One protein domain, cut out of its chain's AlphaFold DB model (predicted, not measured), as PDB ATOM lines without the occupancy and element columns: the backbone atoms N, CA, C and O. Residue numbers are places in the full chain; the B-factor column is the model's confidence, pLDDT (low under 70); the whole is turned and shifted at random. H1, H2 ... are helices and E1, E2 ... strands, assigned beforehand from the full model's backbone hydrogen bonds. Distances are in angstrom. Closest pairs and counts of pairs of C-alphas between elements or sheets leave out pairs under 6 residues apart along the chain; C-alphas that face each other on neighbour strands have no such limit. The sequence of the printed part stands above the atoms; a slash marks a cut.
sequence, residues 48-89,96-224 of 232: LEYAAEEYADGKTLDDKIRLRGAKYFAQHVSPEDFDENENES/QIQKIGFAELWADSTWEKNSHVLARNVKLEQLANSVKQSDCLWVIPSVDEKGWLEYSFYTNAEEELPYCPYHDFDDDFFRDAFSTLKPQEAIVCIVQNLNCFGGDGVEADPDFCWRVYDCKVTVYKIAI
ATOM      1  N   LEU A  48     202.116 228.583 166.075       91.62
ATOM      2  CA  LEU A  48     201.005 228.107 165.246       91.62
ATOM      3  C   LEU A  48     200.835 226.580 165.278       91.62
ATOM      4  O   LEU A  48     199.731 226.087 165.050       91.62
ATOM      5  N   GLU A  49     201.886 225.827 165.595       92.94
ATOM      6  CA  GLU A  49     201.848 224.365 165.685       92.94
ATOM      7  C   GLU A  49     200.993 223.875 166.852       92.94
ATOM      8  O   GLU A  49     200.445 222.779 166.781       92.94
ATOM      9  N   TYR A  50     200.722 224.711 167.861       93.38
ATOM     10  CA  TYR A  50     199.723 224.395 168.886       93.38
ATOM     11  C   TYR A  50     198.293 224.254 168.336       93.38
ATOM     12  O   TYR A  50     197.400 223.781 169.044       93.38
ATOM     13  N   ALA A  51     198.033 224.649 167.088       91.69
ATOM     14  CA  ALA A  51     196.769 224.374 166.409       91.69
ATOM     15  C   ALA A  51     196.709 222.977 165.756       91.69
ATOM     16  O   ALA A  51     195.642 222.594 165.274       91.69
ATOM     17  N   ALA A  52     197.813 222.223 165.724       92.06
ATOM     18  CA  ALA A  52     197.864 220.897 165.116       92.06
ATOM     19  C   ALA A  52     197.056 219.853 165.909       92.06
ATOM     20  O   ALA A  52     196.881 219.962 167.125       92.06
ATOM     21  N   GLU A  53     196.609 218.801 165.211       92.44
ATOM     22  CA  GLU A  53     195.873 217.663 165.794       92.44
ATOM     23  C   GLU A  53     196.639 217.016 166.953       92.44
ATOM     24  O   GLU A  53     196.054 216.593 167.946       92.44
ATOM     25  N   GLU A  54     197.965 217.038 166.861       89.31
ATOM     26  CA  GLU A  54     198.887 216.542 167.871       89.31
ATOM     27  C   GLU A  54     198.665 217.128 169.287       89.31
ATOM     28  O   GLU A  54     198.987 216.470 170.283       89.31
ATOM     29  N   TYR A  55     198.113 218.343 169.380       91.94
ATOM     30  CA  TYR A  55     197.810 219.043 170.632       91.94
ATOM     31  C   TYR A  55     196.305 219.302 170.814       91.94
ATOM     32  O   TYR A  55     195.913 220.118 171.650       91.94
ATOM     33  N   ALA A  56     195.447 218.634 170.034       91.19
ATOM     34  CA  ALA A  56     194.001 218.864 170.047       91.19
ATOM     35  C   ALA A  56     193.338 218.532 171.394       91.19
ATOM     36  O   ALA A  56     192.318 219.132 171.732       91.19
ATOM     37  N   ASP A  57     193.934 217.629 172.176       91.38
ATOM     38  CA  ASP A  57     193.441 217.254 173.506       91.38
ATOM     39  C   ASP A  57     193.634 218.364 174.559       91.38
ATOM     40  O   ASP A  57     192.936 218.381 175.578       91.38
ATOM     41  N   GLY A  58     194.546 219.316 174.320       91.62
ATOM     42  CA  GLY A  58     194.761 220.469 175.194       91.62
ATOM     43  C   GLY A  58     193.674 221.528 175.003       91.62
ATOM     44  O   GLY A  58     193.512 222.079 173.910       91.62
ATOM     45  N   LYS A  59     192.923 221.841 176.067       91.94
ATOM     46  CA  LYS A  59     191.785 222.780 176.001       91.94
ATOM     47  C   LYS A  59     192.224 224.238 176.052       91.94
ATOM     48  O   LYS A  59     191.534 225.103 175.511       91.94
ATOM     49  N   THR A  60     193.346 224.508 176.708       94.50
ATOM     50  CA  THR A  60     193.975 225.829 176.831       94.50
ATOM     51  C   THR A  60     195.360 225.822 176.184       94.50
ATOM     52  O   THR A  60     195.869 224.765 175.819       94.50
ATOM     53  N   LEU A  61     195.977 226.997 176.018       92.81
ATOM     54  CA  LEU A  61     197.372 227.070 175.574       92.81
ATOM     55  C   LEU A  61     198.300 226.370 176.582       92.81
ATOM     56  O   LEU A  61     199.089 225.530 176.173       92.81
ATOM     57  N   ASP A  62     198.116 226.621 177.877       93.19
ATOM     58  CA  ASP A  62     198.887 225.987 178.954       93.19
ATOM     59  C   ASP A  62     198.791 224.454 178.915       93.19
ATOM     60  O   ASP A  62     199.789 223.756 179.074       93.19
ATOM     61  N   ASP A  63     197.607 223.891 178.641       94.25
ATOM     62  CA  ASP A  63     197.456 222.437 178.492       94.25
ATOM     63  C   ASP A  63     198.298 221.906 177.324       94.25
ATOM     64  O   ASP A  63     198.872 220.821 177.402       94.25
ATOM     65  N   LYS A  64     198.388 222.668 176.232       95.81
ATOM     66  CA  LYS A  64     199.160 222.285 175.046       95.81
ATOM     67  C   LYS A  64     200.663 222.416 175.271       95.81
ATOM     68  O   LYS A  64     201.396 221.519 174.855       95.81
ATOM     69  N   ILE A  65     201.101 223.463 175.970       94.94
ATOM     70  CA  ILE A  65     202.490 223.629 176.424       94.94
ATOM     71  C   ILE A  65     202.881 222.432 177.299       94.94
ATOM     72  O   ILE A  65     203.870 221.755 177.016       94.94
ATOM     73  N   ARG A  66     202.043 222.063 178.277       94.44
ATOM     74  CA  ARG A  66     202.257 220.868 179.113       94.44
ATOM     75  C   ARG A  66     202.323 219.575 178.307       94.44
ATOM     76  O   ARG A  66     203.178 218.737 178.580       94.44
ATOM     77  N   LEU A  67     201.454 219.391 177.310       94.62
ATOM     78  CA  LEU A  67     201.505 218.217 176.427       94.62
ATOM     79  C   LEU A  67     202.812 218.163 175.624       94.62
ATOM     80  O   LEU A  67     203.378 217.081 175.455       94.62
ATOM     81  N   ARG A  68     203.306 219.309 175.144       94.44
ATOM     82  CA  ARG A  68     204.605 219.410 174.464       94.44
ATOM     83  C   ARG A  68     205.754 219.065 175.412       94.44
ATOM     84  O   ARG A  68     206.570 218.217 175.061       94.44
ATOM     85  N   GLY A  69     205.758 219.624 176.620       93.81
ATOM     86  CA  GLY A  69     206.741 219.304 177.658       93.81
ATOM     87  C   GLY A  69     206.738 217.824 178.045       93.81
ATOM     88  O   GLY A  69     207.790 217.196 178.097       93.81
ATOM     89  N   ALA A  70     205.562 217.213 178.218       92.62
ATOM     90  CA  ALA A  70     205.442 215.787 178.525       92.62
ATOM     91  C   ALA A  70     206.010 214.893 177.410       92.62
ATOM     92  O   ALA A  70     206.641 213.873 177.691       92.62
ATOM     93  N   LYS A  71     205.825 215.277 176.142       92.06
ATOM     94  CA  LYS A  71     206.435 214.581 174.999       92.06
ATOM     95  C   LYS A  71     207.944 214.738 174.977       92.06
ATOM     96  O   LYS A  71     208.639 213.746 174.777       92.06
ATOM     97  N   TYR A  72     208.433 215.955 175.198       91.25
ATOM     98  CA  TYR A  72     209.862 216.219 175.297       91.25
ATOM     99  C   TYR A  72     210.486 215.376 176.418       91.25
ATOM    100  O   TYR A  72     211.433 214.633 176.172       91.25
ATOM    101  N   PHE A  73     209.888 215.373 177.610       91.69
ATOM    102  CA  PHE A  73     210.314 214.540 178.734       91.69
ATOM    103  C   PHE A  73     210.344 213.048 178.375       91.69
ATOM    104  O   PHE A  73     211.359 212.388 178.588       91.69
ATOM    105  N   ALA A  74     209.281 212.520 177.760       91.06
ATOM    106  CA  ALA A  74     209.193 211.111 177.366       91.06
ATOM    107  C   ALA A  74     210.271 210.675 176.354       91.06
ATOM    108  O   ALA A  74     210.594 209.491 176.284       91.06
ATOM    109  N   GLN A  75     210.822 211.606 175.571       90.50
ATOM    110  CA  GLN A  75     211.916 211.338 174.631       90.50
ATOM    111  C   GLN A  75     213.298 211.316 175.299       90.50
ATOM    112  O   GLN A  75     214.237 210.789 174.706       90.50
ATOM    113  N   HIS A  76     213.428 211.888 176.499       89.19
ATOM    114  CA  HIS A  76     214.716 212.106 177.166       89.19
ATOM    115  C   HIS A  76     214.911 211.274 178.437       89.19
ATOM    116  O   HIS A  76     216.047 211.109 178.874       89.19
ATOM    117  N   VAL A  77     213.843 210.724 179.017       88.56
ATOM    118  CA  VAL A  77     213.959 209.774 180.132       88.56
ATOM    119  C   VAL A  77     214.534 208.434 179.691       88.56
ATOM    120  O   VAL A  77     214.215 207.923 178.614       88.56
ATOM    121  N   SER A  78     215.322 207.823 180.569       85.50
ATOM    122  CA  SER A  78     215.737 206.424 180.460       85.50
ATOM    123  C   SER A  78     215.103 205.576 181.576       85.50
ATOM    124  O   SER A  78     214.587 206.132 182.546       85.50
ATOM    125  N   PRO A  79     215.067 204.233 181.463       84.62
ATOM    126  CA  PRO A  79     214.475 203.374 182.494       84.62
ATOM    127  C   PRO A  79     215.044 203.594 183.904       84.62
ATOM    128  O   PRO A  79     214.297 203.511 184.874       84.62
ATOM    129  N   GLU A  80     216.332 203.919 184.004       83.00
ATOM    130  CA  GLU A  80     217.043 204.172 185.263       83.00
ATOM    131  C   GLU A  80     216.486 205.398 186.008       83.00
ATOM    132  O   GLU A  80     216.533 205.456 187.231       83.00
ATOM    133  N   ASP A  81     215.863 206.343 185.295       79.06
ATOM    134  CA  ASP A  81     215.241 207.528 185.900       79.06
ATOM    135  C   ASP A  81     214.014 207.200 186.762       79.06
ATOM    136  O   ASP A  81     213.522 208.053 187.502       79.06
ATOM    137  N   PHE A  82     213.516 205.965 186.668       78.50
ATOM    138  CA  PHE A  82     212.392 205.455 187.448       78.50
ATOM    139  C   PHE A  82     212.833 204.521 188.586       78.50
ATOM    140  O   PHE A  82     211.975 204.030 189.325       78.50
ATOM    141  N   ASP A  83     214.136 204.270 188.757       74.12
ATOM    142  CA  ASP A  83     214.641 203.403 189.820       74.12
ATOM    143  C   ASP A  83     214.629 204.126 191.178       74.12
ATOM    144  O   ASP A  83     215.474 204.958 191.506       74.12
ATOM    145  N   GLU A  84     213.679 203.751 192.036       62.19
ATOM    146  CA  GLU A  84     213.517 204.320 193.386       62.19
ATOM    147  C   GLU A  84     214.729 204.058 194.309       62.19
ATOM    148  O   GLU A  84     214.933 204.769 195.294       62.19
ATOM    149  N   ASN A  85     215.578 203.080 193.972       52.94
ATOM    150  CA  ASN A  85     216.728 202.671 194.786       52.94
ATOM    151  C   ASN A  85     217.881 203.693 194.806       52.94
ATOM    152  O   ASN A  85     218.673 203.676 195.754       52.94
ATOM    153  N   GLU A  86     217.988 204.597 193.825       51.25
ATOM    154  CA  GLU A  86     218.967 205.701 193.867       51.25
ATOM    155  C   GLU A  86     218.536 206.824 194.826       51.25
ATOM    156  O   GLU A  86     219.381 207.521 195.387       51.25
ATOM    157  N   ASN A  87     217.233 206.944 195.106       47.56
ATOM    158  CA  ASN A  87     216.687 207.955 196.015       47.56
ATOM    159  C   ASN A  87     216.776 207.555 197.504       47.56
ATOM    160  O   ASN A  87     216.662 208.420 198.374       47.56
ATOM    161  N   GLU A  88     216.998 206.270 197.819       44.28
ATOM    162  CA  GLU A  88     217.006 205.747 199.200       44.28
ATOM    163  C   GLU A  88     218.376 205.245 199.700       44.28
ATOM    164  O   GLU A  88     218.553 204.988 200.894       44.28
ATOM    165  N   SER A  89     219.392 205.133 198.838       41.69
ATOM    166  CA  SER A  89     220.675 204.490 199.178       41.69
ATOM    167  C   SER A  89     221.754 205.420 199.760       41.69
ATOM    168  O   SER A  89     222.943 205.140 199.652       41.69
ATOM    169  N   GLN A  96     219.068 214.330 200.428       70.88
ATOM    170  CA  GLN A  96     218.048 213.860 199.502       70.88
ATOM    171  C   GLN A  96     218.237 214.612 198.175       70.88
ATOM    172  O   GLN A  96     218.019 215.823 198.116       70.88
ATOM    173  N   ILE A  97     218.718 213.912 197.149       84.69
ATOM    174  CA  ILE A  97     218.862 214.408 195.776       84.69
ATOM    175  C   ILE A  97     217.811 213.675 194.953       84.69
ATOM    176  O   ILE A  97     217.830 212.453 194.897       84.69
ATOM    177  N   GLN A  98     216.891 214.413 194.342       89.00
ATOM    178  CA  GLN A  98     215.824 213.868 193.512       89.00
ATOM    179  C   GLN A  98     215.957 214.430 192.100       89.00
ATOM    180  O   GLN A  98     215.836 215.639 191.906       89.00
ATOM    181  N   LYS A  99     216.155 213.570 191.099       90.75
ATOM    182  CA  LYS A  99     216.002 213.965 189.693       90.75
ATOM    183  C   LYS A  99     214.528 214.257 189.419       90.75
ATOM    184  O   LYS A  99     213.670 213.440 189.743       90.75
ATOM    185  N   ILE A 100     214.231 215.423 188.852       91.94
ATOM    186  CA  ILE A 100     212.850 215.860 188.589       91.94
ATOM    187  C   ILE A 100     212.553 216.087 187.107       91.94
ATOM    188  O   ILE A 100     211.385 216.147 186.735       91.94
ATOM    189  N   GLY A 101     213.577 216.179 186.254       93.31
ATOM    190  CA  GLY A 101     213.377 216.238 184.812       93.31
ATOM    191  C   GLY A 101     214.581 216.736 184.038       93.31
ATOM    192  O   GLY A 101     215.719 216.642 184.499       93.31
ATOM    193  N   PHE A 102     214.301 217.254 182.850       95.31
ATOM    194  CA  PHE A 102     215.272 217.824 181.929       95.31
ATOM    195  C   PHE A 102     214.737 219.152 181.419       95.31
ATOM    196  O   PHE A 102     213.523 219.300 181.289       95.31
ATOM    197  N   ALA A 103     215.640 220.069 181.100       96.69
ATOM    198  CA  ALA A 103     215.299 221.328 180.460       96.69
ATOM    199  C   ALA A 103     216.359 221.696 179.419       96.69
ATOM    200  O   ALA A 103     217.509 221.246 179.506       96.69
ATOM    201  N   GLU A 104     215.976 222.520 178.453       96.00
ATOM    202  CA  GLU A 104     216.926 223.241 177.604       96.00
ATOM    203  C   GLU A 104     216.973 224.704 178.038       96.00
ATOM    204  O   GLU A 104     215.950 225.357 178.253       96.00
ATOM    205  N   LEU A 105     218.186 225.215 178.212       97.50
ATOM    206  CA  LEU A 105     218.446 226.616 178.497       97.50
ATOM    207  C   LEU A 105     219.114 227.239 177.281       97.50
ATOM    208  O   LEU A 105     219.920 226.588 176.617       97.50
ATOM    209  N   TRP A 106     218.848 228.514 177.028       95.50
ATOM    210  CA  TRP A 106     219.515 229.243 175.957       95.50
ATOM    211  C   TRP A 106     220.019 230.614 176.393       95.50
ATOM    212  O   TRP A 106     219.495 231.228 177.325       95.50
ATOM    213  N   ALA A 107     221.064 231.069 175.714       97.00
ATOM    214  CA  ALA A 107     221.529 232.446 175.735       97.00
ATOM    215  C   ALA A 107     221.787 232.881 174.292       97.00
ATOM    216  O   ALA A 107     222.496 232.186 173.556       97.00
ATOM    217  N   ASP A 108     221.237 234.015 173.874       94.81
ATOM    218  CA  ASP A 108     221.385 234.526 172.517       94.81
ATOM    219  C   ASP A 108     222.192 235.833 172.457       94.81
ATOM    220  O   ASP A 108     222.296 236.607 173.409       94.81
ATOM    221  N   SER A 109     222.829 236.054 171.310       94.38
ATOM    222  CA  SER A 109     223.570 237.272 170.987       94.38
ATOM    223  C   SER A 109     223.329 237.594 169.522       94.38
ATOM    224  O   SER A 109     223.680 236.802 168.647       94.38
ATOM    225  N   THR A 110     222.745 238.757 169.240       94.19
ATOM    226  CA  THR A 110     222.508 239.245 167.873       94.19
ATOM    227  C   THR A 110     223.215 240.570 167.640       94.19
ATOM    228  O   THR A 110     223.262 241.413 168.539       94.19
ATOM    229  N   TRP A 111     223.737 240.785 166.437       94.19
ATOM    230  CA  TRP A 111     224.404 242.032 166.062       94.19
ATOM    231  C   TRP A 111     224.353 242.262 164.553       94.19
ATOM    232  O   TRP A 111     223.946 241.390 163.793       94.19
ATOM    233  N   GLU A 112     224.807 243.430 164.110       92.69
ATOM    234  CA  GLU A 112     224.922 243.769 162.690       92.69
ATOM    235  C   GLU A 112     226.398 243.952 162.311       92.69
ATOM    236  O   GLU A 112     227.153 244.665 162.988       92.69
ATOM    237  N   LYS A 113     226.831 243.336 161.205       84.50
ATOM    238  CA  LYS A 113     228.171 243.533 160.639       84.50
ATOM    239  C   LYS A 113     228.353 245.020 160.340       84.50
ATOM    240  O   LYS A 113     227.681 245.584 159.487       84.50
ATOM    241  N   ASN A 114     229.309 245.655 161.017       77.62
ATOM    242  CA  ASN A 114     229.658 247.079 160.876       77.62
ATOM    243  C   ASN A 114     228.709 248.086 161.555       77.62
ATOM    244  O   ASN A 114     228.854 249.291 161.335       77.62
ATOM    245  N   SER A 115     227.790 247.644 162.416       80.44
ATOM    246  CA  SER A 115     226.972 248.567 163.209       80.44
ATOM    247  C   SER A 115     227.721 249.063 164.444       80.44
ATOM    248  O   SER A 115     228.300 248.295 165.210       80.44
ATOM    249  N   HIS A 116     227.685 250.377 164.668       73.94
ATOM    250  CA  HIS A 116     228.143 250.988 165.920       73.94
ATOM    251  C   HIS A 116     227.055 250.999 167.004       73.94
ATOM    252  O   HIS A 116     227.335 251.381 168.139       73.94
ATOM    253  N   VAL A 117     225.821 250.624 166.648       76.62
ATOM    254  CA  VAL A 117     224.653 250.651 167.540       76.62
ATOM    255  C   VAL A 117     224.362 249.254 168.086       76.62
ATOM    256  O   VAL A 117     224.139 249.109 169.284       76.62
ATOM    257  N   LEU A 118     224.418 248.232 167.230       82.69
ATOM    258  CA  LEU A 118     224.209 246.830 167.592       82.69
ATOM    259  C   LEU A 118     225.523 246.061 167.450       82.69
ATOM    260  O   LEU A 118     225.780 245.416 166.435       82.69
ATOM    261  N   ALA A 119     226.376 246.184 168.468       87.06
ATOM    262  CA  ALA A 119     227.660 245.498 168.531       87.06
ATOM    263  C   ALA A 119     227.530 244.110 169.176       87.06
ATOM    264  O   ALA A 119     226.754 243.919 170.112       87.06
ATOM    265  N   ARG A 120     228.356 243.162 168.716       91.00
ATOM    266  CA  ARG A 120     228.437 241.802 169.267       91.00
ATOM    267  C   ARG A 120     228.734 241.824 170.768       91.00
ATOM    268  O   ARG A 120     229.741 242.395 171.197       91.00
ATOM    269  N   ASN A 121     227.908 241.147 171.563       92.75
ATOM    270  CA  ASN A 121     228.090 241.065 173.009       92.75
ATOM    271  C   ASN A 121     229.058 239.935 173.395       92.75
ATOM    272  O   ASN A 121     228.674 238.909 173.951       92.75
ATOM    273  N   VAL A 122     230.348 240.147 173.130       92.44
ATOM    274  CA  VAL A 122     231.402 239.145 173.377       92.44
ATOM    275  C   VAL A 122     231.457 238.696 174.841       92.44
ATOM    276  O   VAL A 122     231.745 237.534 175.104       92.44
ATOM    277  N   LYS A 123     231.167 239.584 175.802       93.56
ATOM    278  CA  LYS A 123     231.196 239.232 177.230       93.56
ATOM    279  C   LYS A 123     230.097 238.227 177.585       93.56
ATOM    280  O   LYS A 123     230.379 237.265 178.292       93.56
ATOM    281  N   LEU A 124     228.875 238.445 177.092       95.12
ATOM    282  CA  LEU A 124     227.763 237.508 177.277       95.12
ATOM    283  C   LEU A 124     228.103 236.151 176.661       95.12
ATOM    284  O   LEU A 124     227.974 235.129 177.323       95.12
ATOM    285  N   GLU A 125     228.618 236.153 175.433       95.69
ATOM    286  CA  GLU A 125     229.004 234.929 174.726       95.69
ATOM    287  C   GLU A 125     230.113 234.156 175.454       95.69
ATOM    288  O   GLU A 125     230.049 232.936 175.571       95.69
ATOM    289  N   GLN A 126     231.117 234.852 175.994       95.25
ATOM    290  CA  GLN A 126     232.177 234.233 176.796       95.25
ATOM    291  C   GLN A 126     231.642 233.611 178.082       95.25
ATOM    292  O   GLN A 126     232.136 232.564 178.495       95.25
ATOM    293  N   LEU A 127     230.645 234.244 178.698       95.31
ATOM    294  CA  LEU A 127     230.025 233.765 179.923       95.31
ATOM    295  C   LEU A 127     229.121 232.556 179.670       95.31
ATOM    296  O   LEU A 127     229.224 231.569 180.386       95.31
ATOM    297  N   ALA A 128     228.314 232.576 178.608       96.44
ATOM    298  CA  ALA A 128     227.554 231.403 178.177       96.44
ATOM    299  C   ALA A 128     228.492 230.223 177.854       96.44
ATOM    300  O   ALA A 128     228.272 229.099 178.306       96.44
ATOM    301  N   ASN A 129     229.589 230.498 177.141       95.25
ATOM    302  CA  ASN A 129     230.591 229.511 176.741       95.25
ATOM    303  C   ASN A 129     231.528 229.052 177.878       95.25
ATOM    304  O   ASN A 129     232.354 228.164 177.665       95.25
ATOM    305  N   SER A 130     231.470 229.665 179.065       94.62
ATOM    306  CA  SER A 130     232.318 229.262 180.196       94.62
ATOM    307  C   SER A 130     231.845 227.948 180.827       94.62
ATOM    308  O   SER A 130     232.664 227.214 181.391       94.62
ATOM    309  N   VAL A 131     230.550 227.651 180.676       96.38
ATOM    310  CA  VAL A 131     229.879 226.452 181.175       96.38
ATOM    311  C   VAL A 131     230.364 225.215 180.429       96.38
ATOM    312  O   VAL A 131     230.599 225.240 179.220       96.38
ATOM    313  N   LYS A 132     230.514 224.112 181.159       95.56
ATOM    314  CA  LYS A 132     230.992 222.824 180.655       95.56
ATOM    315  C   LYS A 132     230.032 221.707 181.017       95.56
ATOM    316  O   LYS A 132     229.258 221.791 181.966       95.56
ATOM    317  N   GLN A 133     230.122 220.615 180.264       96.88
ATOM    318  CA  GLN A 133     229.434 219.382 180.613       96.88
ATOM    319  C   GLN A 133     229.792 218.956 182.045       96.88
ATOM    320  O   GLN A 133     230.957 219.012 182.441       96.88
ATOM    321  N   SER A 134     228.779 218.505 182.783       96.56
ATOM    322  CA  SER A 134     228.821 218.139 184.202       96.56
ATOM    323  C   SER A 134     228.959 219.300 185.191       96.56
ATOM    324  O   SER A 134     229.019 219.038 186.395       96.56
ATOM    325  N   ASP A 135     228.973 220.560 184.742       96.75
ATOM    326  CA  ASP A 135     228.869 221.690 185.665       96.75
ATOM    327  C   ASP A 135     227.512 221.677 186.382       96.75
ATOM    328  O   ASP A 135     226.485 221.271 185.829       96.75
ATOM    329  N   CYS A 136     227.526 222.131 187.636       96.75
ATOM    330  CA  CYS A 136     226.335 222.310 188.455       96.75
ATOM    331  C   CYS A 136     225.938 223.784 188.445       96.75
ATOM    332  O   CYS A 136     226.728 224.642 188.849       96.75
ATOM    333  N   LEU A 137     224.715 224.054 187.997       97.94
ATOM    334  CA  LEU A 137     224.126 225.384 187.950       97.94
ATOM    335  C   LEU A 137     223.049 225.501 189.027       97.94
ATOM    336  O   LEU A 137     222.117 224.697 189.073       97.94
ATOM    337  N   TRP A 138     223.162 226.504 189.884       97.06
ATOM    338  CA  TRP A 138     222.138 226.856 190.860       97.06
ATOM    339  C   TRP A 138     221.069 227.709 190.202       97.06
ATOM    340  O   TRP A 138     221.397 228.608 189.432       97.06
ATOM    341  N   VAL A 139     219.803 227.445 190.514       96.88
ATOM    342  CA  VAL A 139     218.681 228.212 189.967       96.88
ATOM    343  C   VAL A 139     218.043 229.019 191.087       96.88
ATOM    344  O   VAL A 139     217.588 228.453 192.086       96.88
ATOM    345  N   ILE A 140     218.009 230.338 190.926       94.25
ATOM    346  CA  ILE A 140     217.398 231.262 191.880       94.25
ATOM    347  C   ILE A 140     216.191 231.916 191.202       94.25
ATOM    348  O   ILE A 140     216.368 232.588 190.186       94.25
ATOM    349  N   PRO A 141     214.973 231.737 191.739       92.81
ATOM    350  CA  PRO A 141     213.802 232.406 191.211       92.81
ATOM    351  C   PRO A 141     213.779 233.858 191.696       92.81
ATOM    352  O   PRO A 141     214.014 234.141 192.876       92.81
ATOM    353  N   SER A 142     213.438 234.773 190.807       88.75
ATOM    354  CA  SER A 142     213.186 236.179 191.111       88.75
ATOM    355  C   SER A 142     211.824 236.582 190.553       88.75
ATOM    356  O   SER A 142     211.191 235.840 189.809       88.75
ATOM    357  N   VAL A 143     211.315 237.734 190.977       87.31
ATOM    358  CA  VAL A 143     210.077 238.287 190.427       87.31
ATOM    359  C   VAL A 143     210.419 239.627 189.804       87.31
ATOM    360  O   VAL A 143     210.984 240.485 190.486       87.31
ATOM    361  N   ASP A 144     210.094 239.789 188.525       84.69
ATOM    362  CA  ASP A 144     210.344 241.020 187.786       84.69
ATOM    363  C   ASP A 144     209.444 242.171 188.279       84.69
ATOM    364  O   ASP A 144     208.527 242.009 189.094       84.69
ATOM    365  N   GLU A 145     209.671 243.375 187.753       84.50
ATOM    366  CA  GLU A 145     208.899 244.569 188.127       84.50
ATOM    367  C   GLU A 145     207.392 244.463 187.813       84.50
ATOM    368  O   GLU A 145     206.587 245.245 188.329       84.50
ATOM    369  N   LYS A 146     206.995 243.518 186.957       85.25
ATOM    370  CA  LYS A 146     205.612 243.281 186.527       85.25
ATOM    371  C   LYS A 146     204.968 242.098 187.255       85.25
ATOM    372  O   LYS A 146     203.775 241.864 187.054       85.25
ATOM    373  N   GLY A 147     205.702 241.399 188.118       82.12
ATOM    374  CA  GLY A 147     205.209 240.247 188.867       82.12
ATOM    375  C   GLY A 147     205.412 238.898 188.173       82.12
ATOM    376  O   GLY A 147     204.849 237.908 188.644       82.12
ATOM    377  N   TRP A 148     206.166 238.839 187.075       82.44
ATOM    378  CA  TRP A 148     206.512 237.593 186.393       82.44
ATOM    379  C   TRP A 148     207.663 236.899 187.105       82.44
ATOM    380  O   TRP A 148     208.598 237.544 187.570       82.44
ATOM    381  N   LEU A 149     207.567 235.576 187.208       87.00
ATOM    382  CA  LEU A 149     208.633 234.749 187.755       87.00
ATOM    383  C   LEU A 149     209.757 234.662 186.718       87.00
ATOM    384  O   LEU A 149     209.506 234.293 185.577       87.00
ATOM    385  N   GLU A 150     210.971 234.998 187.126       90.81
ATOM    386  CA  GLU A 150     212.196 234.855 186.344       90.81
ATOM    387  C   GLU A 150     213.148 233.888 187.056       90.81
ATOM    388  O   GLU A 150     212.994 233.592 188.246       90.81
ATOM    389  N   TYR A 151     214.138 233.381 186.324       93.75
ATOM    390  CA  TYR A 151     215.127 232.442 186.842       93.75
ATOM    391  C   TYR A 151     216.526 232.925 186.493       93.75
ATOM    392  O   TYR A 151     216.872 233.026 185.317       93.75
ATOM    393  N   SER A 152     217.341 233.158 187.517       95.38
ATOM    394  CA  SER A 152     218.769 233.407 187.356       95.38
ATOM    395  C   SER A 152     219.541 232.117 187.610       95.38
ATOM    396  O   SER A 152     219.300 231.404 188.592       95.38
ATOM    397  N   PHE A 153     220.482 231.816 186.721       97.31
ATOM    398  CA  PHE A 153     221.322 230.624 186.787       97.31
ATOM    399  C   PHE A 153     222.720 231.019 187.238       97.31
ATOM    400  O   PHE A 153     223.301 231.946 186.687       97.31
ATOM    401  N   TYR A 154     223.282 230.309 188.208       97.25
ATOM    402  CA  TYR A 154     224.590 230.624 188.775       97.25
ATOM    403  C   TYR A 154     225.518 229.425 188.721       97.25
ATOM    404  O   TYR A 154     225.110 228.294 188.978       97.25
ATOM    405  N   THR A 155     226.794 229.668 188.450       94.25
ATOM    406  CA  THR A 155     227.830 228.653 188.668       94.25
ATOM    407  C   THR A 155     228.049 228.411 190.166       94.25
ATOM    408  O   THR A 155     227.659 229.212 191.015       94.25
ATOM    409  N   ASN A 156     228.776 227.347 190.517       87.75
ATOM    410  CA  ASN A 156     229.253 227.135 191.891       87.75
ATOM    411  C   ASN A 156     230.170 228.260 192.418       87.75
ATOM    412  O   ASN A 156     230.416 228.321 193.618       87.75
ATOM    413  N   ALA A 157     230.714 229.106 191.538       86.00
ATOM    414  CA  ALA A 157     231.512 230.274 191.907       86.00
ATOM    415  C   ALA A 157     230.659 231.544 192.086       86.00
ATOM    416  O   ALA A 157     231.220 232.636 192.145       86.00
ATOM    417  N   GLU A 158     229.329 231.403 192.144       90.69
ATOM    418  CA  GLU A 158     228.357 232.495 192.308       90.69
ATOM    419  C   GLU A 158     228.377 233.517 191.157       90.69
ATOM    420  O   GLU A 158     227.926 234.652 191.298       90.69
ATOM    421  N   GLU A 159     228.869 233.114 189.984       94.25
ATOM    422  CA  GLU A 159     228.779 233.925 188.771       94.25
ATOM    423  C   GLU A 159     227.439 233.669 188.074       94.25
ATOM    424  O   GLU A 159     227.137 232.523 187.731       94.25
ATOM    425  N   GLU A 160     226.651 234.731 187.886       96.25
ATOM    426  CA  GLU A 160     225.385 234.691 187.147       96.25
ATOM    427  C   GLU A 160     225.640 234.422 185.666       96.25
ATOM    428  O   GLU A 160     226.509 235.040 185.056       96.25
ATOM    429  N   LEU A 161     224.871 233.518 185.081       97.50
ATOM    430  CA  LEU A 161     224.964 233.106 183.691       97.50
ATOM    431  C   LEU A 161     223.824 233.726 182.875       97.50
ATOM    432  O   LEU A 161     222.721 233.885 183.391       97.50
ATOM    433  N   PRO A 162     224.035 234.005 181.578       96.94
ATOM    434  CA  PRO A 162     223.044 234.660 180.721       96.94
ATOM    435  C   PRO A 162     221.970 233.694 180.197       96.94
ATOM    436  O   PRO A 162     221.379 233.946 179.152       96.94
ATOM    437  N   TYR A 163     221.776 232.557 180.863       97.50
ATOM    438  CA  TYR A 163     220.838 231.534 180.427       97.50
ATOM    439  C   TYR A 163     219.425 231.852 180.906       97.50
ATOM    440  O   TYR A 163     219.224 232.308 182.028       97.50
ATOM    441  N   CYS A 164     218.444 231.530 180.074       95.50
ATOM    442  CA  CYS A 164     217.038 231.447 180.455       95.50
ATOM    443  C   CYS A 164     216.425 230.147 179.906       95.50
ATOM    444  O   CYS A 164     217.041 229.513 179.040       95.50
ATOM    445  N   PRO A 165     215.256 229.703 180.404       95.88
ATOM    446  CA  PRO A 165     214.545 228.571 179.813       95.88
ATOM    447  C   PRO A 165     214.311 228.798 178.313       95.88
ATOM    448  O   PRO A 165     213.898 229.888 177.915       95.88
ATOM    449  N   TYR A 166     214.606 227.798 177.481       93.56
ATOM    450  CA  TYR A 166     214.521 227.956 176.031       93.56
ATOM    451  C   TYR A 166     213.082 227.831 175.531       93.56
ATOM    452  O   TYR A 166     212.578 228.703 174.817       93.56
ATOM    453  N   HIS A 167     212.398 226.754 175.906       93.19
ATOM    454  CA  HIS A 167     211.026 226.529 175.484       93.19
ATOM    455  C   HIS A 167     210.025 227.050 176.514       93.19
ATOM    456  O   HIS A 167     210.281 227.104 177.713       93.19
ATOM    457  N   ASP A 168     208.817 227.338 176.040       93.00
ATOM    458  CA  ASP A 168     207.664 227.633 176.893       93.00
ATOM    459  C   ASP A 168     207.386 226.532 177.928       93.00
ATOM    460  O   ASP A 168     207.036 226.819 179.070       93.00
ATOM    461  N   PHE A 169     207.590 225.267 177.561       94.81
ATOM    462  CA  PHE A 169     207.454 224.164 178.506       94.81
ATOM    463  C   PHE A 169     208.614 224.066 179.509       94.81
ATOM    464  O   PHE A 169     208.411 223.485 180.575       94.81
ATOM    465  N   ASP A 170     209.803 224.601 179.199       95.81
ATOM    466  CA  ASP A 170     210.918 224.661 180.152       95.81
ATOM    467  C   ASP A 170     210.600 225.690 181.253       95.81
ATOM    468  O   ASP A 170     210.819 225.414 182.433       95.81
ATOM    469  N   ASP A 171     210.003 226.834 180.888       94.19
ATOM    470  CA  ASP A 171     209.482 227.827 181.844       94.19
ATOM    471  C   ASP A 171     208.398 227.227 182.753       94.19
ATOM    472  O   ASP A 171     208.512 227.265 183.982       94.19
ATOM    473  N   ASP A 172     207.384 226.587 182.158       93.69
ATOM    474  CA  ASP A 172     206.328 225.885 182.896       93.69
ATOM    475  C   ASP A 172     206.906 224.840 183.861       93.69
ATOM    476  O   ASP A 172     206.467 224.738 185.011       93.69
ATOM    477  N   PHE A 173     207.916 224.090 183.413       95.31
ATOM    478  CA  PHE A 173     208.599 223.090 184.223       95.31
ATOM    479  C   PHE A 173     209.313 223.711 185.429       95.31
ATOM    480  O   PHE A 173     209.123 223.229 186.551       95.31
ATOM    481  N   PHE A 174     210.092 224.783 185.249       95.88
ATOM    482  CA  PHE A 174     210.740 225.458 186.378       95.88
ATOM    483  C   PHE A 174     209.709 226.058 187.334       95.88
ATOM    484  O   PHE A 174     209.842 225.909 188.551       95.88
ATOM    485  N   ARG A 175     208.641 226.671 186.822       94.12
ATOM    486  CA  ARG A 175     207.563 227.234 187.647       94.12
ATOM    487  C   ARG A 175     206.923 226.173 188.531       94.12
ATOM    488  O   ARG A 175     206.790 226.381 189.742       94.12
ATOM    489  N   ASP A 176     206.591 225.024 187.957       93.25
ATOM    490  CA  ASP A 176     206.030 223.899 188.698       93.25
ATOM    491  C   ASP A 176     207.057 223.333 189.697       93.25
ATOM    492  O   ASP A 176     206.725 223.114 190.867       93.25
ATOM    493  N   ALA A 177     208.328 223.185 189.303       94.25
ATOM    494  CA  ALA A 177     209.401 222.723 190.186       94.25
ATOM    495  C   ALA A 177     209.556 223.619 191.427       94.25
ATOM    496  O   ALA A 177     209.556 223.110 192.552       94.25
ATOM    497  N   PHE A 178     209.599 224.941 191.243       93.88
ATOM    498  CA  PHE A 178     209.691 225.911 192.337       93.88
ATOM    499  C   PHE A 178     208.435 225.943 193.211       93.88
ATOM    500  O   PHE A 178     208.548 226.045 194.433       93.88
ATOM    501  N   SER A 179     207.244 225.770 192.629       92.62
ATOM    502  CA  SER A 179     205.986 225.717 193.393       92.62
ATOM    503  C   SER A 179     205.905 224.529 194.364       92.62
ATOM    504  O   SER A 179     205.135 224.558 195.327       92.62
ATOM    505  N   THR A 180     206.711 223.488 194.132       91.62
ATOM    506  CA  THR A 180     206.744 222.257 194.936       91.62
ATOM    507  C   THR A 180     207.942 222.175 195.883       91.62
ATOM    508  O   THR A 180     208.150 221.123 196.502       91.62
ATOM    509  N   LEU A 181     208.760 223.227 195.984       91.25
ATOM    510  CA  LEU A 181     209.869 223.265 196.935       91.25
ATOM    511  C   LEU A 181     209.362 223.390 198.370       91.25
ATOM    512  O   LEU A 181     208.501 224.209 198.696       91.25
ATOM    513  N   LYS A 182     209.949 222.592 199.254       90.12
ATOM    514  CA  LYS A 182     209.818 222.740 200.702       90.12
ATOM    515  C   LYS A 182     210.892 223.695 201.227       90.12
ATOM    516  O   LYS A 182     211.895 223.943 200.556       90.12
ATOM    517  N   PRO A 183     210.733 224.211 202.459       87.62
ATOM    518  CA  PRO A 183     211.822 224.914 203.126       87.62
ATOM    519  C   PRO A 183     213.097 224.061 203.134       87.62
ATOM    520  O   PRO A 183     213.026 222.879 203.463       87.62
ATOM    521  N   GLN A 184     214.245 224.681 202.839       88.88
ATOM    522  CA  GLN A 184     215.562 224.022 202.745       88.88
ATOM    523  C   GLN A 184     215.707 223.052 201.561       88.88
ATOM    524  O   GLN A 184     216.578 222.187 201.587       88.88
ATOM    525  N   GLU A 185     214.893 223.195 200.519       91.94
ATOM    526  CA  GLU A 185     215.140 222.565 199.223       91.94
ATOM    527  C   GLU A 185     215.590 223.622 198.200       91.94
ATOM    528  O   GLU A 185     215.187 224.784 198.272       91.94
ATOM    529  N   ALA A 186     216.424 223.214 197.244       93.75
ATOM    530  CA  ALA A 186     216.843 224.020 196.100       93.75
ATOM    531  C   ALA A 186     216.657 223.249 194.793       93.75
ATOM    532  O   ALA A 186     216.581 222.018 194.788       93.75
ATOM    533  N   ILE A 187     216.635 223.995 193.688       96.31
ATOM    534  CA  ILE A 187     216.753 223.453 192.338       96.31
ATOM    535  C   ILE A 187     218.180 223.670 191.843       96.31
ATOM    536  O   ILE A 187     218.711 224.782 191.903       96.31
ATOM    537  N   VAL A 188     218.785 222.600 191.337       96.69
ATOM    538  CA  VAL A 188     220.077 222.639 190.649       96.69
ATOM    539  C   VAL A 188     219.980 221.910 189.318       96.69
ATOM    540  O   VAL A 188     219.201 220.971 189.152       96.69
ATOM    541  N   CYS A 189     220.790 222.337 188.364       98.00
ATOM    542  CA  CYS A 189     220.861 221.781 187.023       98.00
ATOM    543  C   CYS A 189     222.256 221.199 186.788       98.00
ATOM    544  O   CYS A 189     223.251 221.866 187.053       98.00
ATOM    545  N   ILE A 190     222.339 219.975 186.272       97.31
ATOM    546  CA  ILE A 190     223.596 219.354 185.842       97.31
ATOM    547  C   ILE A 190     223.656 219.368 184.322       97.31
ATOM    548  O   ILE A 190     222.833 218.732 183.654       97.31
ATOM    549  N   VAL A 191     224.651 220.065 183.785       97.88
ATOM    550  CA  VAL A 191     224.834 220.245 182.343       97.88
ATOM    551  C   VAL A 191     225.138 218.911 181.669       97.88
ATOM    552  O   VAL A 191     226.086 218.215 182.026       97.88
ATOM    553  N   GLN A 192     224.336 218.553 180.671       95.94
ATOM    554  CA  GLN A 192     224.475 217.328 179.884       95.94
ATOM    555  C   GLN A 192     225.226 217.581 178.582       95.94
ATOM    556  O   GLN A 192     226.109 216.810 178.215       95.94
ATOM    557  N   ASN A 193     224.854 218.648 177.879       94.44
ATOM    558  CA  ASN A 193     225.400 218.984 176.574       94.44
ATOM    559  C   ASN A 193     225.311 220.495 176.340       94.44
ATOM    560  O   ASN A 193     224.417 221.151 176.870       94.44
ATOM    561  N   LEU A 194     226.230 221.015 175.532       94.75
ATOM    562  CA  LEU A 194     226.333 222.415 175.148       94.75
ATOM    563  C   LEU A 194     226.538 222.502 173.639       94.75
ATOM    564  O   LEU A 194     227.401 221.821 173.083       94.75
ATOM    565  N   ASN A 195     225.790 223.381 172.988       94.94
ATOM    566  CA  ASN A 195     225.902 223.655 171.563       94.94
ATOM    567  C   ASN A 195     225.991 225.165 171.327       94.94
ATOM    568  O   ASN A 195     225.360 225.947 172.028       94.94
ATOM    569  N   CYS A 196     226.739 225.575 170.302       95.19
ATOM    570  CA  CYS A 196     226.732 226.951 169.808       95.19
ATOM    571  C   CYS A 196     226.190 226.945 168.383       95.19
ATOM    572  O   CYS A 196     226.871 226.481 167.471       95.19
ATOM    573  N   PHE A 197     224.975 227.437 168.188       94.81
ATOM    574  CA  PHE A 197     224.380 227.644 166.875       94.81
ATOM    575  C   PHE A 197     224.545 229.093 166.441       94.81
ATOM    576  O   PHE A 197     224.710 229.985 167.273       94.81
ATOM    577  N   GLY A 198     224.497 229.357 165.144       93.75
ATOM    578  CA  GLY A 198     224.587 230.729 164.670       93.75
ATOM    579  C   GLY A 198     224.769 230.860 163.178       93.75
ATOM    580  O   GLY A 198     224.962 229.882 162.463       93.75
ATOM    581  N   GLY A 199     224.740 232.104 162.725       91.69
ATOM    582  CA  GLY A 199     224.959 232.451 161.334       91.69
ATOM    583  C   GLY A 199     225.404 233.895 161.188       91.69
ATOM    584  O   GLY A 199     225.156 234.735 162.057       91.69
ATOM    585  N   ASP A 200     226.066 234.164 160.069       90.69
ATOM    586  CA  ASP A 200     226.585 235.478 159.722       90.69
ATOM    587  C   ASP A 200     225.953 235.950 158.415       90.69
ATOM    588  O   ASP A 200     226.487 235.733 157.325       90.69
ATOM    589  N   GLY A 201     224.852 236.680 158.535       87.62
ATOM    590  CA  GLY A 201     223.979 237.080 157.439       87.62
ATOM    591  C   GLY A 201     222.842 236.085 157.228       87.62
ATOM    592  O   GLY A 201     223.027 234.870 157.291       87.62
ATOM    593  N   VAL A 202     221.657 236.609 156.935       86.81
ATOM    594  CA  VAL A 202     220.494 235.855 156.449       86.81
ATOM    595  C   VAL A 202     220.048 236.423 155.100       86.81
ATOM    596  O   VAL A 202     220.405 237.541 154.745       86.81
ATOM    597  N   GLU A 203     219.267 235.676 154.312       87.44
ATOM    598  CA  GLU A 203     218.865 236.111 152.957       87.44
ATOM    599  C   GLU A 203     218.159 237.478 152.954       87.44
ATOM    600  O   GLU A 203     218.392 238.304 152.074       87.44
ATOM    601  N   ALA A 204     217.325 237.729 153.966       90.25
ATOM    602  CA  ALA A 204     216.612 238.992 154.125       90.25
ATOM    603  C   ALA A 204     217.490 240.133 154.676       90.25
ATOM    604  O   ALA A 204     217.135 241.297 154.502       90.25
ATOM    605  N   ASP A 205     218.604 239.804 155.332       89.69
ATOM    606  CA  ASP A 205     219.498 240.747 156.004       89.69
ATOM    607  C   ASP A 205     220.935 240.177 156.071       89.69
ATOM    608  O   ASP A 205     221.285 239.444 157.003       89.69
ATOM    609  N   PRO A 206     221.783 240.471 155.067       92.19
ATOM    610  CA  PRO A 206     223.152 239.950 154.997       92.19
ATOM    611  C   PRO A 206     224.089 240.429 156.117       92.19
ATOM    612  O   PRO A 206     225.149 239.817 156.334       92.19
ATOM    613  N   ASP A 207     223.717 241.511 156.803       92.12
ATOM    614  CA  ASP A 207     224.502 242.101 157.884       92.12
ATOM    615  C   ASP A 207     224.084 241.556 159.254       92.12
ATOM    616  O   ASP A 207     224.898 241.581 160.176       92.12
ATOM    617  N   PHE A 208     222.879 240.997 159.388       93.25
ATOM    618  CA  PHE A 208     222.417 240.365 160.622       93.25
ATOM    619  C   PHE A 208     223.229 239.115 160.978       93.25
ATOM    620  O   PHE A 208     223.260 238.123 160.250       93.25
ATOM    621  N   CYS A 209     223.833 239.133 162.154       93.00
ATOM    622  CA  CYS A 209     224.533 238.013 162.755       93.00
ATOM    623  C   CYS A 209     223.835 237.576 164.037       93.00
ATOM    624  O   CYS A 209     223.302 238.397 164.785       93.00
ATOM    625  N   TRP A 210     223.916 236.284 164.329       93.69
ATOM    626  CA  TRP A 210     223.356 235.729 165.553       93.69
ATOM    627  C   TRP A 210     224.161 234.537 166.062       93.69
ATOM    628  O   TRP A 210     224.787 233.803 165.289       93.69
ATOM    629  N   ARG A 211     224.138 234.343 167.379       94.62
ATOM    630  CA  ARG A 211     224.617 233.154 168.087       94.62
ATOM    631  C   ARG A 211     223.575 232.744 169.116       94.62
ATOM    632  O   ARG A 211     222.971 233.606 169.745       94.62
ATOM    633  N   VAL A 212     223.405 231.443 169.292       95.25
ATOM    634  CA  VAL A 212     222.601 230.830 170.350       95.25
ATOM    635  C   VAL A 212     223.453 229.770 171.028       95.25
ATOM    636  O   VAL A 212     223.938 228.844 170.379       95.25
ATOM    637  N   TYR A 213     223.623 229.912 172.332       96.56
ATOM    638  CA  TYR A 213     224.246 228.926 173.199       96.56
ATOM    639  C   TYR A 213     223.132 228.090 173.806       96.56
ATOM    640  O   TYR A 213     222.392 228.589 174.644       96.56
ATOM    641  N   ASP A 214     222.995 226.854 173.346       95.62
ATOM    642  CA  ASP A 214     222.037 225.870 173.851       95.62
ATOM    643  C   ASP A 214     222.719 225.011 174.923       95.62
ATOM    644  O   ASP A 214     223.812 224.483 174.706       95.62
ATOM    645  N   CYS A 215     222.085 224.890 176.084       97.25
ATOM    646  CA  CYS A 215     222.579 224.175 177.251       97.25
ATOM    647  C   CYS A 215     221.500 223.212 177.751       97.25
ATOM    648  O   CYS A 215     220.532 223.602 178.408       97.25
ATOM    649  N   LYS A 216     221.687 221.921 177.468       96.56
ATOM    650  CA  LYS A 216     220.790 220.866 177.947       96.56
ATOM    651  C   LYS A 216     221.166 220.480 179.362       96.56
ATOM    652  O   LYS A 216     222.326 220.147 179.623       96.56
ATOM    653  N   VAL A 217     220.191 220.447 180.260       97.69
ATOM    654  CA  VAL A 217     220.416 220.160 181.678       97.69
ATOM    655  C   VAL A 217     219.508 219.049 182.191       97.69
ATOM    656  O   VAL A 217     218.348 218.930 181.803       97.69
ATOM    657  N   THR A 218     220.036 218.259 183.123       96.44
ATOM    658  CA  THR A 218     219.221 217.428 184.014       96.44
ATOM    659  C   THR A 218     218.935 218.230 185.269       96.44
ATOM    660  O   THR A 218     219.859 218.772 185.875       96.44
ATOM    661  N   VAL A 219     217.677 218.299 185.677       96.12
ATOM    662  CA  VAL A 219     217.242 219.136 186.794       96.12
ATOM    663  C   VAL A 219     216.968 218.276 188.016       96.12
ATOM    664  O   VAL A 219     216.270 217.258 187.952       96.12
ATOM    665  N   TYR A 220     217.524 218.708 189.141       94.56
ATOM    666  CA  TYR A 220     217.428 218.046 190.429       94.56
ATOM    667  C   TYR A 220     216.835 218.982 191.470       94.56
ATOM    668  O   TYR A 220     217.130 220.176 191.519       94.56
ATOM    669  N   LYS A 221     216.048 218.392 192.360       93.56
ATOM    670  CA  LYS A 221     215.666 218.968 193.639       93.56
ATOM    671  C   LYS A 221     216.595 218.409 194.709       93.56
ATOM    672  O   LYS A 221     216.737 217.193 194.823       93.56
ATOM    673  N   ILE A 222     217.232 219.279 195.483       91.75
ATOM    674  CA  ILE A 222     218.202 218.883 196.510       91.75
ATOM    675  C   ILE A 222     217.834 219.453 197.875       91.75
ATOM    676  O   ILE A 222     217.340 220.574 197.970       91.75
ATOM    677  N   ALA A 223     218.121 218.705 198.937       89.81
ATOM    678  CA  ALA A 223     218.103 219.230 200.298       89.81
ATOM    679  C   ALA A 223     219.366 220.061 200.582       89.81
ATOM    680  O   ALA A 223     220.488 219.607 200.329       89.81
ATOM    681  N   ILE A 224     219.181 221.245 201.163       83.69
ATOM    682  CA  ILE A 224     220.245 222.156 201.584       83.69
ATOM    683  C   ILE A 224     220.588 221.854 203.051       83.69
ATOM    684  O   ILE A 224     219.718 221.980 203.919       83.69
TER     685      ILE A 224
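What this domain is: This is residues 48 to 89 and 96 to 224 of the 232 residues of an uncharacterized protein of Atopobium deltae (UniProt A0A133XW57). What shape does the model make? A sheet of five antiparallel strands curls like part of a barrel round helix H6, and its long strands E1, E5 and E4 run on past H6 as a ribbon with the small helix H5 over one face. H2 packs on the first residues of H6 about at right angles, with the short H1 beyond it, while the short H3 and H4 lie near the first residues of E1. What is it made of, and how large is it? The 171 printed residues hold six named helices and five named strands, in the order H1 H2 H3 H4 E1 H5 E2 E3 H6 E4 E5; the class is mixed, helices and strands, and the sheet's order is E1 - E5 - E4 - E2 - E3. It is only just compact, close to loose, with a radius of gyration of the C-alphas of 18.2 A, and spans 57 by 46 by 36 A.

Where its parts are: Which elements come before the cut? H1 is residues 48 to 51, beginning at C-alpha 48 at (201.005, 228.107, 165.246). H2, residues 61 to 76, is 23.0 A long, and the four-residue helices H3, residues 79 to 82, and H4, residues 85 to 88, follow. Which come next, up to the second helix after the cut? E1, residues 97 to 112, is 44.6 A long and begins at C-alpha 97 at (218.862, 214.408, 195.776). H5 is residues 122 to 128, E2 residues 136 to 143, with 22.9 A, and E3 residues 149 to 155, with 20.2 A. H6, residues 168 to 179, is 16.7 A long. What closes the printed part? E4, residues 185 to 202, is 45.1 A long, and E5, residues 205 to 223, is 49.3 A long and ends at C-alpha 223 at (218.103, 219.230, 200.298).

How they stand to each other: Where do the first helices stand? H1 and H2 are close but not clearly touching, the C-alphas of Tyr 50 and Lys 64 being closest at 6.5 A. With residues 65 to 69 alone H2 touches H6, about perpendicular at 89 degrees, closest at the C-alphas of Gly 69 and Phe 169, 5.0 A apart. H2, H3 and H4 only graze the sheet, H3 only just, with 5 pairs of C-alphas within 10 A. How do the strands pair? E1 and E5 are antiparallel at 164 degrees, with N 105 and O 215 2.9 A apart, and the hairpin E4 and E5 has N 195 and O 214 at 2.8 A. E2 pairs with E4 through N 137 and O 189, 2.8 A, and forms a hairpin with E3, with N 140 and O 152 at 2.9 A. The sheet is twisted; E1 bends by 67 degrees at residue 100, E4 by 64 degrees at 192 and E5 by 54 degrees at 208. What is on the sheet? H5 and H6 are on the same face, two layers, helices over one face of a sheet. H5, at a height over the sheet of 9.1 A, runs along the strands, at 7 degrees to E1 on the local plane; the closest C-alphas of H6 and E1 are those of Asp 170 and Ala 103, 5.5 A. How regular are the helix backbones? In H2, H5 and H6 every O i to N i+4 pair is within hydrogen-bond range, while H1, H3 and H4 are too short for such a pair.

The domain as a whole: How far does it reach? The two C-alphas farthest apart, those of Ser 89 and Asn 114, are 58.0 A apart. Where is the cut, and which link is long? Residues 90 to 95 are not printed, and C-alphas 89 and 96 are 9.7 A apart across the cut. Of the links that are printed whole, E3 to H6 is long, with 12 residues. Where is confidence low? Residues 84 to 89 have a pLDDT under 70, and the mean of the printed part is 90.5.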